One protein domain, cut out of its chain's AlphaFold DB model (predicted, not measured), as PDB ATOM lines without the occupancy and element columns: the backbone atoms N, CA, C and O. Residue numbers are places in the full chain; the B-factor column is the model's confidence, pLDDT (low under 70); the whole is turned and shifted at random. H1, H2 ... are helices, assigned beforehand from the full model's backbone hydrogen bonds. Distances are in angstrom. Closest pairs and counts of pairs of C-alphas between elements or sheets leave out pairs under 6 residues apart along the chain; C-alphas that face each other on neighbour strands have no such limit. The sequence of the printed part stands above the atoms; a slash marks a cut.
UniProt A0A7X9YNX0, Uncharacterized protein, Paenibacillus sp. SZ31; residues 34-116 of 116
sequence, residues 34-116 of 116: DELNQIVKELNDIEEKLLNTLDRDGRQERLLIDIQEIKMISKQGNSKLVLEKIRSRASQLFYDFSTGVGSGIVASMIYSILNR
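What this domain is: This is residues 34 to 116 of the 116 residues of an uncharacterized protein of Paenibacillus sp. SZ31 (UniProt A0A7X9YNX0). Two helices, H2 and H3, meet near the end of one and the start of the other and spread into a narrow V; H1 packs on H2, and H4 turns off the far end of H3 across the open end of the V. H1, H2 and H3 run back and forth as two successive helical hairpins, while the last residues, 110 to 116, stick out free. The printed part has 83 residues with four named helices, in the order H1, H2, H3, H4, and no named strand; the class is all helix. It is only just compact, close to loose, with a radius of gyration of the C-alphas of 13.7 A, and it spans 39 by 29 by 21 A.

How they stand to each other: H1, residues 34 to 51, and H2, residues 58 to 75, form a helical hairpin and touch, their closest C-alphas being those of Glu 47 and Leu 64, 6.3 A apart. They run opposite ways at a shallow tilt of 33 degrees, only just short of steep. H2 and H3, residues 79 to 98, form a second helical hairpin, opposite ways at a shallow tilt of 21 degrees. They touch through residues 70 to 74 of H2 and 81 to 86 of H3 alone, and the closest C-alphas, those of Ser 74 and Val 82, are 5.9 A apart. H1 and H3 are close but not clearly touching: the C-alphas of Leu 36 and Ser 79, their closest, are 7.4 A apart. H4, residues 101 to 114, stands about perpendicular to H3, at 85 degrees. The two touch only at the corner by their link, with the C-alphas of Asp 96 and Gly 102 closest at 4.4 A. H4 is apart from H1, and only just apart from H2, at 8.5 A. In H1, H2, H3 and H4 every O i to N i+4 pair is within hydrogen-bond range.

Where its parts are: H1 begins with C-alpha 34 at (142.287, 126.315, 154.105) and measures 25.7 A from first to last C-alpha. H2 measures 25.9 A, from Gly 58 to Lys 75. H3, the longest helix with 20 residues, begins with C-alpha 79 at (143.615, 130.284, 164.602) and measures 28.2 A. H4 measures 20.4 A and ends with C-alpha 114 at (169.191, 141.484, 143.041).

The domain as a whole: The two C-alphas farthest apart, those of Gly 77 and Asn 115, are 39.8 A apart. The printed part has no cut and ends at Arg 116, the chain's last residue. The links H2 to H3 and H3 to H4 are tight, and the link H1 to H2 is short. The mean pLDDT of the printed part is 70.1; 31 residues are under 70, among them residues 93 to 98 and 100 to 116, and the mean of H4 is 54.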
ATOM      1  N   ASP A  34     141.523 126.316 155.356       71.62
ATOM      2  CA  ASP A  34     142.287 126.315 154.105       71.62
ATOM      3  C   ASP A  34     143.156 127.570 153.929       71.62
ATOM      4  O   ASP A  34     144.323 127.463 153.547       71.62
ATOM      5  N   GLU A  35     142.634 128.755 154.252       67.00
ATOM      6  CA  GLU A  35     143.411 130.004 154.225       67.00
ATOM      7  C   GLU A  35     144.534 129.983 155.268       67.00
ATOM      8  O   GLU A  35     145.649 130.437 155.007       67.00
ATOM      9  N   LEU A  36     144.280 129.400 156.442       70.06
ATOM     10  CA  LEU A  36     145.291 129.272 157.487       70.06
ATOM     11  C   LEU A  36     146.408 128.303 157.075       70.06
ATOM     12  O   LEU A  36     147.588 128.584 157.293       70.06
ATOM     13  N   ASN A  37     146.055 127.209 156.399       72.00
ATOM     14  CA  ASN A  37     147.015 126.269 155.823       72.00
ATOM     15  C   ASN A  37     147.875 126.910 154.723       72.00
ATOM     16  O   ASN A  37     149.076 126.640 154.650       72.00
ATOM     17  N   GLN A  38     147.299 127.786 153.894       74.38
ATOM     18  CA  GLN A  38     148.057 128.546 152.894       74.38
ATOM     19  C   GLN A  38     149.056 129.504 153.545       74.38
ATOM     20  O   GLN A  38     150.228 129.498 153.177       74.38
ATOM     21  N   ILE A  39     148.634 130.246 154.572       74.44
ATOM     22  CA  ILE A  39     149.516 131.139 155.336       74.44
ATOM     23  C   ILE A  39     150.687 130.360 155.946       74.44
ATOM     24  O   ILE A  39     151.838 130.778 155.846       74.44
ATOM     25  N   VAL A  40     150.423 129.201 156.556       76.00
ATOM     26  CA  VAL A  40     151.479 128.349 157.128       76.00
ATOM     27  C   VAL A  40     152.450 127.867 156.050       76.00
ATOM     28  O   VAL A  40     153.655 127.802 156.300       76.00
ATOM     29  N   LYS A  41     151.953 127.548 154.852       80.38
ATOM     30  CA  LYS A  41     152.793 127.158 153.718       80.38
ATOM     31  C   LYS A  41     153.707 128.303 153.273       80.38
ATOM     32  O   LYS A  41     154.908 128.094 153.167       80.38
ATOM     33  N   GLU A  42     153.173 129.508 153.097       75.69
ATOM     34  CA  GLU A  42     153.974 130.684 152.737       75.69
ATOM     35  C   GLU A  42     155.019 131.023 153.809       75.69
ATOM     36  O   GLU A  42     156.165 131.336 153.491       75.69
ATOM     37  N   LEU A  43     154.659 130.894 155.089       78.06
ATOM     38  CA  LEU A  43     155.595 131.072 156.199       78.06
ATOM     39  C   LEU A  43     156.742 130.052 156.162       78.06
ATOM     40  O   LEU A  43     157.873 130.415 156.482       78.06
ATOM     41  N   ASN A  44     156.484 128.805 155.750       80.94
ATOM     42  CA  ASN A  44     157.538 127.800 155.568       80.94
ATOM     43  C   ASN A  44     158.492 128.180 154.431       80.94
ATOM     44  O   ASN A  44     159.704 128.086 154.605       80.94
ATOM     45  N   ASP A  45     157.959 128.654 153.304       80.31
ATOM     46  CA  ASP A  45     158.774 129.063 152.158       80.31
ATOM     47  C   ASP A  45     159.680 130.259 152.514       80.31
ATOM     48  O   ASP A  45     160.827 130.346 152.069       80.31
ATOM     49  N   ILE A  46     159.182 131.198 153.328       77.12
ATOM     50  CA  ILE A  46     159.969 132.341 153.817       77.12
ATOM     51  C   ILE A  46     161.022 131.880 154.833       77.12
ATOM     52  O   ILE A  46     162.169 132.321 154.757       77.12
ATOM     53  N   GLU A  47     160.662 130.984 155.757       80.94
ATOM     54  CA  GLU A  47     161.603 130.409 156.723       80.94
ATOM     55  C   GLU A  47     162.769 129.712 156.017       80.94
ATOM     56  O   GLU A  47     163.927 129.966 156.346       80.94
ATOM     57  N   GLU A  48     162.488 128.886 155.009       81.31
ATOM     58  CA  GLU A  48     163.513 128.166 154.255       81.31
ATOM     59  C   GLU A  48     164.472 129.132 153.540       81.31
ATOM     60  O   GLU A  48     165.694 128.968 153.591       81.31
ATOM     61  N   LYS A  49     163.940 130.204 152.941       78.12
ATOM     62  CA  LYS A  49     164.755 131.260 152.318       78.12
ATOM     63  C   LYS A  49     165.646 131.983 153.331       78.12
ATOM     64  O   LYS A  49     166.807 132.269 153.029       78.12
ATOM     65  N   LEU A  50     165.137 132.262 154.531       75.19
ATOM     66  CA  LEU A  50     165.911 132.900 155.599       75.19
ATOM     67  C   LEU A  50     166.989 131.967 156.160       75.19
ATOM     68  O   LEU A  50     168.122 132.401 156.360       75.19
ATOM     69  N   LEU A  51     166.679 130.684 156.354       80.00
ATOM     70  CA  LEU A  51     167.638 129.686 156.833       80.00
ATOM     71  C   LEU A  51     168.790 129.463 155.846       80.00
ATOM     72  O   LEU A  51     169.937 129.340 156.276       80.00
ATOM     73  N   ASN A  52     168.501 129.494 154.542       78.62
ATOM     74  CA  ASN A  52     169.486 129.360 153.463       78.62
ATOM     75  C   ASN A  52     170.319 130.637 153.213       78.62
ATOM     76  O   ASN A  52     171.198 130.662 152.344       78.62
ATOM     77  N   THR A  53     170.074 131.715 153.963       76.38
ATOM     78  CA  THR A  53     170.867 132.947 153.882       76.38
ATOM     79  C   THR A  53     172.085 132.854 154.813       76.38
ATOM     80  O   THR A  53     171.941 132.752 156.030       76.38
ATOM     81  N   LEU A  54     173.285 132.866 154.213       55.88
ATOM     82  CA  LEU A  54     174.596 132.697 154.870       55.88
ATOM     83  C   LEU A  54     174.983 133.847 155.819       55.88
ATOM     84  O   LEU A  54     175.542 133.572 156.873       55.88
ATOM     85  N   ASP A  55     174.654 135.096 155.475       66.56
ATOM     86  CA  ASP A  55     174.888 136.281 156.315       66.56
ATOM     87  C   ASP A  55     173.546 136.914 156.673       66.56
ATOM     88  O   ASP A  55     172.982 137.695 155.902       66.56
ATOM     89  N   ARG A  56     173.006 136.529 157.832       68.19
ATOM     90  CA  ARG A  56     171.754 137.084 158.344       68.19
ATOM     91  C   ARG A  56     172.005 138.371 159.122       68.19
ATOM     92  O   ARG A  56     172.700 138.379 160.132       68.19
ATOM     93  N   ASP A  57     171.377 139.455 158.680       76.31
ATOM     94  CA  ASP A  57     171.224 140.687 159.464       76.31
ATOM     95  C   ASP A  57     170.361 140.397 160.715       76.31
ATOM     96  O   ASP A  57     169.413 139.611 160.664       76.31
ATOM     97  N   GLY A  58     170.613 141.073 161.840       73.06
ATOM     98  CA  GLY A  58     169.760 141.023 163.036       73.06
ATOM     99  C   GLY A  58     168.283 141.400 162.805       73.06
ATOM    100  O   GLY A  58     167.441 141.177 163.678       73.06
ATOM    101  N   ARG A  59     167.927 141.977 161.654       71.44
ATOM    102  CA  ARG A  59     166.536 142.130 161.187       71.44
ATOM    103  C   ARG A  59     165.978 140.846 160.573       71.44
ATOM    104  O   ARG A  59     164.835 140.498 160.855       71.44
ATOM    105  N   GLN A  60     166.775 140.134 159.780       68.00
ATOM    106  CA  GLN A  60     166.409 138.829 159.218       68.00
ATOM    107  C   GLN A  60     166.287 137.772 160.320       68.00
ATOM    108  O   GLN A  60     165.367 136.960 160.284       68.00
ATOM    109  N   GLU A  61     167.138 137.840 161.344       77.12
ATOM    110  CA  GLU A  61     167.045 136.958 162.511       77.12
ATOM    111  C   GLU A  61     165.773 137.226 163.333       77.12
ATOM    112  O   GLU A  61     165.075 136.298 163.734       77.12
ATOM    113  N   ARG A  62     165.399 138.501 163.517       78.12
ATOM    114  CA  ARG A  62     164.123 138.864 164.158       78.12
ATOM    115  C   ARG A  62     162.913 138.365 163.369       78.12
ATOM    116  O   ARG A  62     161.990 137.825 163.967       78.12
ATOM    117  N   LEU A  63     162.947 138.493 162.043       77.50
ATOM    118  CA  LEU A  63     161.892 137.973 161.177       77.50
ATOM    119  C   LEU A  63     161.766 136.444 161.287       77.50
ATOM    120  O   LEU A  63     160.654 135.927 161.328       77.50
ATOM    121  N   LEU A  64     162.887 135.724 161.382       79.75
ATOM    122  CA  LEU A  64     162.892 134.272 161.560       79.75
ATOM    123  C   LEU A  64     162.238 133.853 162.886       79.75
ATOM    124  O   LEU A  64     161.385 132.965 162.891       79.75
ATOM    125  N   ILE A  65     162.589 134.518 163.990       82.38
ATOM    126  CA  ILE A  65     161.988 134.271 165.311       82.38
ATOM    127  C   ILE A  65     160.474 134.516 165.268       82.38
ATOM    128  O   ILE A  65     159.699 133.698 165.765       82.38
ATOM    129  N   ASP A  66     160.045 135.604 164.629       78.56
ATOM    130  CA  ASP A  66     158.628 135.944 164.495       78.56
ATOM    131  C   ASP A  66     157.859 134.880 163.688       78.56
ATOM    132  O   ASP A  66     156.756 134.484 164.072       78.56
ATOM    133  N   ILE A  67     158.447 134.366 162.601       82.75
ATOM    134  CA  ILE A  67     157.864 133.281 161.795       82.75
ATOM    135  C   ILE A  67     157.744 131.992 162.619       82.75
ATOM    136  O   ILE A  67     156.705 131.326 162.588       82.75
ATOM    137  N   GLN A  68     158.773 131.649 163.395       83.56
ATOM    138  CA  GLN A  68     158.767 130.463 164.253       83.56
ATOM    139  C   GLN A  68     157.721 130.557 165.369       83.56
ATOM    140  O   GLN A  68     157.031 129.570 165.643       83.56
ATOM    141  N   GLU A  69     157.539 131.739 165.964       83.50
ATOM    142  CA  GLU A  69     156.497 131.997 166.961       83.50
ATOM    143  C   GLU A  69     155.093 131.787 166.366       83.50
ATOM    144  O   GLU A  69     154.277 131.057 166.935       83.50
ATOM    145  N   ILE A  70     154.824 132.354 165.184       81.81
ATOM    146  CA  ILE A  70     153.532 132.210 164.492       81.81
ATOM    147  C   ILE A  70     153.258 130.740 164.149       81.81
ATOM    148  O   ILE A  70     152.152 130.242 164.378       81.81
ATOM    149  N   LYS A  71     154.269 130.006 163.671       78.81
ATOM    150  CA  LYS A  71     154.154 128.567 163.392       78.81
ATOM    151  C   LYS A  71     153.886 127.746 164.652       78.81
ATOM    152  O   LYS A  71     153.091 126.808 164.608       78.81
ATOM    153  N   MET A  72     154.532 128.074 165.770       83.62
ATOM    154  CA  MET A  72     154.297 127.396 167.047       83.62
ATOM    155  C   MET A  72     152.846 127.581 167.506       83.62
ATOM    156  O   MET A  72     152.189 126.603 167.860       83.62
ATOM    157  N   ILE A  73     152.330 128.808 167.436       79.75
ATOM    158  CA  ILE A  73     150.943 129.135 167.790       79.75
ATOM    159  C   ILE A  73     149.957 128.439 166.840       79.75
ATOM    160  O   ILE A  73     148.939 127.904 167.282       79.75
ATOM    161  N   SER A  74     150.279 128.365 165.547       76.12
ATOM    162  CA  SER A  74     149.460 127.650 164.566       76.12
ATOM    163  C   SER A  74     149.341 126.159 164.880       76.12
ATOM    164  O   SER A  74     148.256 125.599 164.745       76.12
ATOM    165  N   LYS A  75     150.417 125.514 165.351       79.12
ATOM    166  CA  LYS A  75     150.388 124.098 165.763       79.12
ATOM    167  C   LYS A  75     149.518 123.841 166.996       79.12
ATOM    168  O   LYS A  75     149.096 122.710 167.207       79.12
ATOM    169  N   GLN A  76     149.244 124.866 167.800       80.81
ATOM    170  CA  GLN A  76     148.362 124.774 168.969       80.81
ATOM    171  C   GLN A  76     146.870 124.870 168.598       80.81
ATOM    172  O   GLN A  76     146.021 124.827 169.484       80.81
ATOM    173  N   GLY A  77     146.535 125.009 167.307       68.12
ATOM    174  CA  GLY A  77     145.150 125.066 166.824       68.12
ATOM    175  C   GLY A  77     144.427 126.378 167.142       68.12
ATOM    176  O   GLY A  77     143.215 126.476 166.968       68.12
ATOM    177  N   ASN A  78     145.144 127.407 167.606       74.12
ATOM    178  CA  ASN A  78     144.550 128.688 167.974       74.12
ATOM    179  C   ASN A  78     144.596 129.677 166.801       74.12
ATOM    180  O   ASN A  78     145.407 130.605 166.773       74.12
ATOM    181  N   SER A  79     143.711 129.471 165.824       70.31
ATOM    182  CA  SER A  79     143.615 130.284 164.602       70.31
ATOM    183  C   SER A  79     143.442 131.780 164.877       70.31
ATOM    184  O   SER A  79     144.051 132.617 164.214       70.31
ATOM    185  N   LYS A  80     142.673 132.131 165.911       71.38
ATOM    186  CA  LYS A  80     142.460 133.522 166.324       71.38
ATOM    187  C   LYS A  80     143.764 134.194 166.764       71.38
ATOM    188  O   LYS A  80     144.032 135.323 166.362       71.38
ATOM    189  N   LEU A  81     144.583 133.487 167.542       74.75
ATOM    190  CA  LEU A  81     145.865 133.998 168.023       74.75
ATOM    191  C   LEU A  81     146.904 134.106 166.895       74.75
ATOM    192  O   LEU A  81     147.672 135.065 166.867       74.75
ATOM    193  N   VAL A  82     146.889 133.175 165.930       74.69
ATOM    194  CA  VAL A  82     147.711 133.264 164.707       74.69
ATOM    195  C   VAL A  82     147.420 134.565 163.960       74.69
ATOM    196  O   VAL A  82     148.336 135.324 163.647       74.69
ATOM    197  N   LEU A  83     146.140 134.856 163.719       72.81
ATOM    198  CA  LEU A  83     145.724 136.049 162.982       72.81
ATOM    199  C   LEU A  83     146.043 137.339 163.721       72.81
ATOM    200  O   LEU A  83     146.477 138.309 163.104       72.81
ATOM    201  N   GLU A  84     145.853 137.356 165.037       75.38
ATOM    202  CA  GLU A  84     146.206 138.503 165.867       75.38
ATOM    203  C   GLU A  84     147.707 138.803 165.785       75.38
ATOM    204  O   GLU A  84     148.102 139.956 165.589       75.38
ATOM    205  N   LYS A  85     148.547 137.762 165.837       76.31
ATOM    206  CA  LYS A  85     149.997 137.910 165.728       76.31
ATOM    207  C   LYS A  85     150.414 138.399 164.341       76.31
ATOM    208  O   LYS A  85     151.172 139.363 164.248       76.31
ATOM    209  N   ILE A  86     149.874 137.809 163.272       75.50
ATOM    210  CA  ILE A  86     150.131 138.249 161.891       75.50
ATOM    211  C   ILE A  86     149.706 139.707 161.706       75.50
ATOM    212  O   ILE A  86     150.477 140.509 161.185       75.50
ATOM    213  N   ARG A  87     148.515 140.082 162.183       70.69
ATOM    214  CA  ARG A  87     148.008 141.457 162.094       70.69
ATOM    215  C   ARG A  87     148.902 142.429 162.855       70.69
ATOM    216  O   ARG A  87     149.226 143.483 162.322       70.69
ATOM    217  N   SER A  88     149.316 142.085 164.073       75.38
ATOM    218  CA  SER A  88     150.228 142.911 164.868       75.38
ATOM    219  C   SER A  88     151.535 143.185 164.116       75.38
ATOM    220  O   SER A  88     151.958 144.338 164.016       75.38
ATOM    221  N   ARG A  89     152.124 142.154 163.498       73.31
ATOM    222  CA  ARG A  89     153.355 142.289 162.706       73.31
ATOM    223  C   ARG A  89     153.153 143.060 161.410       73.31
ATOM    224  O   ARG A  89     153.973 143.912 161.090       73.31
ATOM    225  N   ALA A  90     152.055 142.821 160.698       67.56
ATOM    226  CA  ALA A  90     151.709 143.587 159.509       67.56
ATOM    227  C   ALA A  90     151.555 145.078 159.846       67.56
ATOM    228  O   ALA A  90     152.137 145.916 159.168       67.56
ATOM    229  N   SER A  91     150.850 145.415 160.931       69.88
ATOM    230  CA  SER A  91     150.715 146.796 161.408       69.88
ATOM    231  C   SER A  91     152.063 147.424 161.758       69.88
ATOM    232  O   SER A  91     152.302 148.577 161.410       69.88
ATOM    233  N   GLN A  92     152.957 146.669 162.405       71.12
ATOM    234  CA  GLN A  92     154.311 147.131 162.710       71.12
ATOM    235  C   GLN A  92     155.119 147.393 161.431       71.12
ATOM    236  O   GLN A  92     155.723 148.451 161.302       71.12
ATOM    237  N   LEU A  93     155.054 146.491 160.449       68.69
ATOM    238  CA  LEU A  93     155.686 146.682 159.143       68.69
ATOM    239  C   LEU A  93     155.122 147.902 158.412       68.69
ATOM    240  O   LEU A  93     155.890 148.706 157.895       68.69
ATOM    241  N   PHE A  94     153.799 148.077 158.388       66.38
ATOM    242  CA  PHE A  94     153.163 149.255 157.794       66.38
ATOM    243  C   PHE A  94     153.602 150.548 158.482       66.38
ATOM    244  O   PHE A  94     153.876 151.537 157.802       66.38
ATOM    245  N   TYR A  95     153.712 150.538 159.810       69.50
ATOM    246  CA  TYR A  95     154.235 151.667 160.569       69.50
ATOM    247  C   TYR A  95     155.695 151.957 160.201       69.50
ATOM    248  O   TYR A  95     156.028 153.091 159.853       69.50
ATOM    249  N   ASP A  96     156.552 150.939 160.176       62.94
ATOM    250  CA  ASP A  96     157.957 151.077 159.796       62.94
ATOM    251  C   ASP A  96     158.081 151.622 158.364       62.94
ATOM    252  O   ASP A  96     158.853 152.549 158.112       62.94
ATOM    253  N   PHE A  97     157.273 151.130 157.421       63.66
ATOM    254  CA  PHE A  97     157.187 151.677 156.065       63.66
ATOM    255  C   PHE A  97     156.754 153.143 156.051       63.66
ATOM    256  O   PHE A  97     157.396 153.958 155.390       63.66
ATOM    257  N   SER A  98     155.691 153.490 156.782       62.91
ATOM    258  CA  SER A  98     155.153 154.856 156.819       62.91
ATOM    259  C   SER A  98     156.116 155.865 157.445       62.91
ATOM    260  O   SER A  98     156.122 157.030 157.060       62.91
ATOM    261  N   THR A  99     156.965 155.414 158.369       71.06
ATOM    262  CA  THR A  99     157.976 156.243 159.038       71.06
ATOM    263  C   THR A  99     159.297 156.309 158.267       71.06
ATOM    264  O   THR A  99     160.234 156.971 158.704       71.06
ATOM    265  N   GLY A 100     159.395 155.646 157.107       56.16
ATOM    266  CA  GLY A 100     160.585 155.650 156.250       56.16
ATOM    267  C   GLY A 100     161.728 154.745 156.732       56.16
ATOM    268  O   GLY A 100     162.730 154.592 156.036       56.16
ATOM    269  N   VAL A 101     161.582 154.099 157.891       61.56
ATOM    270  CA  VAL A 101     162.552 153.123 158.417       61.56
ATOM    271  C   VAL A 101     162.440 151.795 157.654       61.56
ATOM    272  O   VAL A 101     163.446 151.169 157.315       61.56
ATOM    273  N   GLY A 102     161.212 151.393 157.321       53.62
ATOM    274  CA  GLY A 102     160.859 150.156 156.623       53.62
ATOM    275  C   GLY A 102     161.120 150.182 155.118       53.62
ATOM    276  O   GLY A 102     161.471 149.155 154.540       53.62
ATOM    277  N   SER A 103     161.060 151.351 154.473       53.81
ATOM    278  CA  SER A 103     161.438 151.490 153.058       53.81
ATOM    279  C   SER A 103     162.935 151.241 152.838       53.81
ATOM    280  O   SER A 103     163.300 150.615 151.846       53.81
ATOM    281  N   GLY A 104     163.795 151.615 153.793       54.38
ATOM    282  CA  GLY A 104     165.215 151.244 153.787       54.38
ATOM    283  C   GLY A 104     165.457 149.743 153.994       54.38
ATOM    284  O   GLY A 104     166.372 149.179 153.396       54.38
ATOM    285  N   ILE A 105     164.617 149.071 154.793       57.34
ATOM    286  CA  ILE A 105     164.676 147.612 155.003       57.34
ATOM    287  C   ILE A 105     164.350 146.878 153.705       57.34
ATOM    288  O   ILE A 105     165.114 146.014 153.277       57.34
ATOM    289  N   VAL A 106     163.251 147.247 153.053       55.22
ATOM    290  CA  VAL A 106     162.820 146.582 151.820       55.22
ATOM    291  C   VAL A 106     163.717 146.927 150.642       55.22
ATOM    292  O   VAL A 106     164.049 146.033 149.870       55.22
ATOM    293  N   ALA A 107     164.217 148.160 150.549       54.09
ATOM    294  CA  ALA A 107     165.245 148.506 149.570       54.09
ATOM    295  C   ALA A 107     166.531 147.686 149.771       54.09
ATOM    296  O   ALA A 107     167.087 147.186 148.796       54.09
ATOM    297  N   SER A 108     166.973 147.483 151.019       48.62
ATOM    298  CA  SER A 108     168.147 146.659 151.340       48.62
ATOM    299  C   SER A 108     167.927 145.174 151.023       48.62
ATOM    300  O   SER A 108     168.797 144.529 150.437       48.62
ATOM    301  N   MET A 109     166.745 144.628 151.335       54.72
ATOM    302  CA  MET A 109     166.378 143.250 150.978       54.72
ATOM    303  C   MET A 109     166.305 143.054 149.458       54.72
ATOM    304  O   MET A 109     166.860 142.095 148.936       54.72
ATOM    305  N   ILE A 110     165.679 143.980 148.728       50.75
ATOM    306  CA  ILE A 110     165.612 143.933 147.261       50.75
ATOM    307  C   ILE A 110     167.017 144.035 146.657       50.75
ATOM    308  O   ILE A 110     167.360 143.255 145.773       50.75
ATOM    309  N   TYR A 111     167.854 144.942 147.164       51.28
ATOM    310  CA  TYR A 111     169.239 145.103 146.716       51.28
ATOM    311  C   TYR A 111     170.078 143.839 146.944       51.28
ATOM    312  O   TYR A 111     170.820 143.427 146.059       51.28
ATOM    313  N   SER A 112     169.947 143.198 148.107       53.28
ATOM    314  CA  SER A 112     170.687 141.971 148.436       53.28
ATOM    315  C   SER A 112     170.197 140.738 147.668       53.28
ATOM    316  O   SER A 112     170.995 139.839 147.415       53.28
ATOM    317  N   ILE A 113     168.928 140.708 147.246       54.19
ATOM    318  CA  ILE A 113     168.387 139.664 146.362       54.19
ATOM    319  C   ILE A 113     168.798 139.894 144.899       54.19
ATOM    320  O   ILE A 113     169.095 138.931 144.207       54.19
ATOM    321  N   LEU A 114     168.822 141.145 144.425       48.28
ATOM    322  CA  LEU A 114     169.191 141.484 143.041       48.28
ATOM    323  C   LEU A 114     170.698 141.409 142.764       48.28
ATOM    324  O   LEU A 114     171.085 141.231 141.614       48.28
ATOM    325  N   ASN A 115     171.534 141.581 143.790       50.78
ATOM    326  CA  ASN A 115     172.996 141.540 143.670       50.78
ATOM    327  C   ASN A 115     173.620 140.222 144.160       50.78
ATOM    328  O   ASN A 115     174.825 140.174 144.419       50.78
ATOM    329  N   ARG A 116     172.812 139.170 144.302       46.31
ATOM    330  CA  ARG A 116     173.258 137.775 144.391       46.31
ATOM    331  C   ARG A 116     173.055 137.094 143.046       46.31
ATOM    332  O   ARG A 116     173.915 136.254 142.709       46.31
TER     333      ARG A 116